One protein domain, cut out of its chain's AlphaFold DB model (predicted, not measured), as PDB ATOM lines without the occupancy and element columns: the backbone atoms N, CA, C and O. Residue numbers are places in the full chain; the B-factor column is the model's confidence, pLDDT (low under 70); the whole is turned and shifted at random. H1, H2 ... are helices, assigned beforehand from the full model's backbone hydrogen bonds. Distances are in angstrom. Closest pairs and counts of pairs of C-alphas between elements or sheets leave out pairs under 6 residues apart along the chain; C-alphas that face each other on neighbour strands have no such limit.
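AT A GLANCE: This is residues 112 to 155 of the 224 residues of an uncharacterized protein of Mytilus galloprovincialis (UniProt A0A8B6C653). Two short helices, H1 and then H2, pack on one side of a single long helix, H3, which makes the longest axis of the domain. H1 crosses H3 steeply, while H2 and H3 form a helical hairpin in which H3 folds back beside H2. The 44 printed residues include three named helices in the order H1, H2, H3 and no named strand, and the class is all helix. The whole is compact, with a radius of gyration of the C-alphas of 10.2 A, and its outline is only just elongated, spanning 33 by 16 by 14 A.

HOW THE PARTS SIT: H1, residues 119 to 124, touches H3, residues 135 to 154, which meets it with residues 142 to 149 alone. Their closest C-alphas, those of Leu 121 and Glu 146, are 6.2 A apart. They run opposite ways at a steep tilt of 70.0 degrees, only just short of about perpendicular. H2, residues 126 to 131, and H1 meet only through their link. H2 touches H3, here with residues 138 to 142 of H3 alone, and the closest C-alphas are those of Lys 128 and Leu 138, 6.7 A apart. This hairpin has a shallow tilt of 29 degrees, opposite ways. In H1, H2 and H3 every O i to N i+4 pair is within hydrogen-bond range.

IN THESE COORDINATES: Residues 112 to 118 come before H1, which begins at C-alpha 119 (215.383, 258.168, 311.354) and is 8.4 A long from first to last C-alpha. H2 is 8.8 A long and begins at C-alpha 126 (206.946, 256.434, 305.652). H3 is 28.4 A long and ends at C-alpha 154 (211.937, 273.991, 319.288).

THE WHOLE: The two C-alphas farthest apart, those of Glu 133 and Gly 155, are 32.5 A apart. The links from H1 to H2 and from H2 to H3 are tight, and the printed part has no cut. The mean pLDDT of the printed part is 82.6, and residues 154 to 155 are under 70.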
ATOM      1  N   VAL A 112     215.039 260.160 297.279       76.06
ATOM      2  CA  VAL A 112     214.965 261.194 298.320       76.06
ATOM      3  C   VAL A 112     214.567 260.602 299.670       76.06
ATOM      4  O   VAL A 112     215.215 260.914 300.662       76.06
ATOM      5  N   TRP A 113     213.560 259.724 299.718       81.12
ATOM      6  CA  TRP A 113     213.079 259.152 300.977       81.12
ATOM      7  C   TRP A 113     214.013 258.059 301.508       81.12
ATOM      8  O   TRP A 113     214.363 258.042 302.692       81.12
ATOM      9  N   SER A 114     214.476 257.156 300.636       78.62
ATOM     10  CA  SER A 114     215.381 256.078 301.053       78.62
ATOM     11  C   SER A 114     216.739 256.614 301.526       78.62
ATOM     12  O   SER A 114     217.311 256.049 302.464       78.62
ATOM     13  N   GLY A 115     217.194 257.736 300.960       80.81
ATOM     14  CA  GLY A 115     218.415 258.453 301.328       80.81
ATOM     15  C   GLY A 115     218.311 259.375 302.550       80.81
ATOM     16  O   GLY A 115     219.332 259.950 302.938       80.81
ATOM     17  N   LEU A 116     217.135 259.524 303.179       84.94
ATOM     18  CA  LEU A 116     217.000 260.316 304.409       84.94
ATOM     19  C   LEU A 116     217.873 259.733 305.526       84.94
ATOM     20  O   LEU A 116     217.791 258.542 305.842       84.94
ATOM     21  N   ARG A 117     218.701 260.594 306.129       86.25
ATOM     22  CA  ARG A 117     219.584 260.236 307.250       86.25
ATOM     23  C   ARG A 117     218.875 260.269 308.596       86.25
ATOM     24  O   ARG A 117     219.220 259.467 309.452       86.25
ATOM     25  N   ASP A 118     217.924 261.186 308.778       87.31
ATOM     26  CA  ASP A 118     217.176 261.325 310.026       87.31
ATOM     27  C   ASP A 118     216.144 260.188 310.168       87.31
ATOM     28  O   ASP A 118     215.180 260.137 309.394       87.31
ATOM     29  N   PRO A 119     216.310 259.273 311.144       86.06
ATOM     30  CA  PRO A 119     215.383 258.168 311.354       86.06
ATOM     31  C   PRO A 119     213.983 258.624 311.783       86.06
ATOM     32  O   PRO A 119     213.007 257.949 311.451       86.06
ATOM     33  N   LEU A 120     213.865 259.749 312.499       85.50
ATOM     34  CA  LEU A 120     212.579 260.287 312.953       85.50
ATOM     35  C   LEU A 120     211.773 260.808 311.765       85.50
ATOM     36  O   LEU A 120     210.649 260.350 311.547       85.50
ATOM     37  N   LEU A 121     212.376 261.672 310.946       87.25
ATOM     38  CA  LEU A 121     211.768 262.156 309.707       87.25
ATOM     39  C   LEU A 121     211.439 261.010 308.743       87.25
ATOM     40  O   LEU A 121     210.356 260.984 308.153       87.25
ATOM     41  N   LYS A 122     212.337 260.029 308.603       88.44
ATOM     42  CA  LYS A 122     212.124 258.867 307.728       88.44
ATOM     43  C   LYS A 122     210.941 258.009 308.180       88.44
ATOM     44  O   LYS A 122     210.118 257.623 307.351       88.44
ATOM     45  N   ASN A 123     210.811 257.757 309.481       87.88
ATOM     46  CA  ASN A 123     209.676 257.016 310.035       87.88
ATOM     47  C   ASN A 123     208.368 257.809 309.928       87.88
ATOM     48  O   ASN A 123     207.355 257.254 309.504       87.88
ATOM     49  N   ALA A 124     208.398 259.104 310.249       86.31
ATOM     50  CA  ALA A 124     207.229 259.976 310.179       86.31
ATOM     51  C   ALA A 124     206.703 260.136 308.742       86.31
ATOM     52  O   ALA A 124     205.499 260.220 308.535       86.31
ATOM     53  N   SER A 125     207.584 260.118 307.740       87.44
ATOM     54  CA  SER A 125     207.219 260.244 306.321       87.44
ATOM     55  C   SER A 125     206.961 258.914 305.605       87.44
ATOM     56  O   SER A 125     206.611 258.922 304.426       87.44
ATOM     57  N   ARG A 126     207.081 257.761 306.282       86.44
ATOM     58  CA  ARG A 126     206.946 256.434 305.652       86.44
ATOM     59  C   ARG A 126     205.611 256.239 304.934       86.44
ATOM     60  O   ARG A 126     205.581 255.790 303.797       86.44
ATOM     61  N   TYR A 127     204.510 256.629 305.568       84.44
ATOM     62  CA  TYR A 127     203.191 256.502 304.948       84.44
ATOM     63  C   TYR A 127     203.037 257.413 303.717       84.44
ATOM     64  O   TYR A 127     202.284 257.086 302.806       84.44
ATOM     65  N   LYS A 128     203.755 258.547 303.662       83.94
ATOM     66  CA  LYS A 128     203.785 259.435 302.488       83.94
ATOM     67  C   LYS A 128     204.582 258.819 301.347       83.94
ATOM     68  O   LYS A 128     204.156 258.934 300.208       83.94
ATOM     69  N   TYR A 129     205.676 258.123 301.647       78.81
ATOM     70  CA  TYR A 129     206.406 257.331 300.655       78.81
ATOM     71  C   TYR A 129     205.506 256.267 300.004       78.81
ATOM     72  O   TYR A 129     205.450 256.180 298.784       78.81
ATOM     73  N   ASP A 130     204.720 255.537 300.800       77.81
ATOM     74  CA  ASP A 130     203.839 254.482 300.274       77.81
ATOM     75  C   ASP A 130     202.624 255.021 299.488       77.81
ATOM     76  O   ASP A 130     202.018 254.291 298.706       77.81
ATOM     77  N   THR A 131     202.233 256.284 299.702       76.50
ATOM     78  CA  THR A 131     200.991 256.860 299.145       76.50
ATOM     79  C   THR A 131     201.209 257.887 298.041       76.50
ATOM     80  O   THR A 131     200.300 258.125 297.246       76.50
ATOM     81  N   VAL A 132     202.378 258.524 297.977       77.88
ATOM     82  CA  VAL A 132     202.651 259.596 297.018       77.88
ATOM     83  C   VAL A 132     203.483 259.057 295.868       77.88
ATOM     84  O   VAL A 132     204.632 258.682 296.050       77.88
ATOM     85  N   GLU A 133     202.931 259.077 294.656       70.56
ATOM     86  CA  GLU A 133     203.619 258.560 293.465       70.56
ATOM     87  C   GLU A 133     204.598 259.569 292.852       70.56
ATOM     88  O   GLU A 133     205.634 259.185 292.313       70.56
ATOM     89  N   LYS A 134     204.291 260.870 292.944       75.50
ATOM     90  CA  LYS A 134     205.079 261.940 292.314       75.50
ATOM     91  C   LYS A 134     206.209 262.423 293.213       75.50
ATOM     92  O   LYS A 134     205.958 262.865 294.335       75.50
ATOM     93  N   PHE A 135     207.419 262.481 292.661       73.94
ATOM     94  CA  PHE A 135     208.613 262.971 293.353       73.94
ATOM     95  C   PHE A 135     208.429 264.350 294.012       73.94
ATOM     96  O   PHE A 135     208.640 264.492 295.215       73.94
ATOM     97  N   ASP A 136     207.973 265.356 293.258       77.19
ATOM     98  CA  ASP A 136     207.825 266.724 293.783       77.19
ATOM     99  C   ASP A 136     206.818 266.811 294.930       77.19
ATOM    100  O   ASP A 136     206.968 267.612 295.855       77.19
ATOM    101  N   GLN A 137     205.764 265.995 294.865       82.94
ATOM    102  CA  GLN A 137     204.751 265.937 295.907       82.94
ATOM    103  C   GLN A 137     205.318 265.262 297.155       82.94
ATOM    104  O   GLN A 137     205.151 265.791 298.249       82.94
ATOM    105  N   LEU A 138     206.063 264.164 296.995       82.88
ATOM    106  CA  LEU A 138     206.726 263.479 298.102       82.88
ATOM    107  C   LEU A 138     207.724 264.412 298.801       82.88
ATOM    108  O   LEU A 138     207.736 264.494 300.027       82.88
ATOM    109  N   LEU A 139     208.508 265.173 298.035       85.38
ATOM    110  CA  LEU A 139     209.468 266.129 298.581       85.38
ATOM    111  C   LEU A 139     208.782 267.247 299.385       85.38
ATOM    112  O   LEU A 139     209.256 267.605 300.463       85.38
ATOM    113  N   LYS A 140     207.659 267.784 298.895       87.56
ATOM    114  CA  LYS A 140     206.870 268.792 299.628       87.56
ATOM    115  C   LYS A 140     206.327 268.246 300.948       87.56
ATOM    116  O   LYS A 140     206.441 268.917 301.969       87.56
ATOM    117  N   GLU A 141     205.778 267.036 300.932       87.88
ATOM    118  CA  GLU A 141     205.229 266.377 302.123       87.88
ATOM    119  C   GLU A 141     206.320 266.079 303.160       87.88
ATOM    120  O   GLU A 141     206.145 266.379 304.339       87.88
ATOM    121  N   ILE A 142     207.480 265.570 302.726       89.81
ATOM    122  CA  ILE A 142     208.634 265.341 303.609       89.81
ATOM    123  C   ILE A 142     209.082 266.655 304.263       89.81
ATOM    124  O   ILE A 142     209.301 266.678 305.470       89.81
ATOM    125  N   ARG A 143     209.156 267.761 303.510       91.25
ATOM    126  CA  ARG A 143     209.514 269.080 304.067       91.25
ATOM    127  C   ARG A 143     208.478 269.624 305.050       91.25
ATOM    128  O   ARG A 143     208.853 270.298 306.003       91.25
ATOM    129  N   SER A 144     207.192 269.342 304.836       89.44
ATOM    130  CA  SER A 144     206.144 269.701 305.800       89.44
ATOM    131  C   SER A 144     206.354 268.970 307.124       89.44
ATOM    132  O   SER A 144     206.351 269.595 308.179       89.44
ATOM    133  N   ILE A 145     206.614 267.662 307.064       89.62
ATOM    134  CA  ILE A 145     206.871 266.837 308.252       89.62
ATOM    135  C   ILE A 145     208.167 267.272 308.948       89.62
ATOM    136  O   ILE A 145     208.213 267.336 310.172       89.62
ATOM    137  N   GLU A 146     209.213 267.595 308.188       91.62
ATOM    138  CA  GLU A 146     210.472 268.132 308.717       91.62
ATOM    139  C   GLU A 146     210.241 269.431 309.502       91.62
ATOM    140  O   GLU A 146     210.738 269.573 310.621       91.62
ATOM    141  N   LEU A 147     209.430 270.347 308.959       90.00
ATOM    142  CA  LEU A 147     209.061 271.583 309.641       90.00
ATOM    143  C   LEU A 147     208.276 271.300 310.927       90.00
ATOM    144  O   LEU A 147     208.609 271.856 311.974       90.00
ATOM    145  N   ASP A 148     207.285 270.413 310.876       89.44
ATOM    146  CA  ASP A 148     206.490 270.043 312.049       89.44
ATOM    147  C   ASP A 148     207.384 269.465 313.153       89.44
ATOM    148  O   ASP A 148     207.346 269.937 314.290       89.44
ATOM    149  N   LEU A 149     208.262 268.515 312.814       88.44
ATOM    150  CA  LEU A 149     209.226 267.932 313.752       88.44
ATOM    151  C   LEU A 149     210.170 268.990 314.340       88.44
ATOM    152  O   LEU A 149     210.436 268.968 315.543       88.44
ATOM    153  N   SER A 150     210.633 269.944 313.527       87.88
ATOM    154  CA  SER A 150     211.478 271.047 313.999       87.88
ATOM    155  C   SER A 150     210.739 271.984 314.967       87.88
ATOM    156  O   SER A 150     211.319 272.419 315.965       87.88
ATOM    157  N   ASN A 151     209.446 272.236 314.737       85.25
ATOM    158  CA  ASN A 151     208.604 273.050 315.613       85.25
ATOM    159  C   ASN A 151     208.354 272.351 316.956       85.25
ATOM    160  O   ASN A 151     208.430 272.997 318.001       85.25
ATOM    161  N   TYR A 152     208.128 271.032 316.949       79.31
ATOM    162  CA  TYR A 152     208.029 270.239 318.180       79.31
ATOM    163  C   TYR A 152     209.350 270.219 318.961       79.31
ATOM    164  O   TYR A 152     209.332 270.364 320.181       79.31
ATOM    165  N   ALA A 153     210.490 270.103 318.274       74.00
ATOM    166  CA  ALA A 153     211.812 270.135 318.905       74.00
ATOM    167  C   ALA A 153     212.183 271.523 319.466       74.00
ATOM    168  O   ALA A 153     212.895 271.619 320.459       74.00
ATOM    169  N   SER A 154     211.680 272.604 318.859       61.53
ATOM    170  CA  SER A 154     211.937 273.991 319.288       61.53
ATOM    171  C   SER A 154     210.965 274.484 320.372       61.53
ATOM    172  O   SER A 154     211.214 275.504 321.020       61.53
ATOM    173  N   GLY A 155     209.848 273.775 320.572       52.75
ATOM    174  CA  GLY A 155     208.813 274.087 321.560       52.75
ATOM    175  C   GLY A 155     209.146 273.673 322.998       52.75
ATOM    176  O   GLY A 155     208.395 274.023 323.905       52.75
TER     177      GLY A 155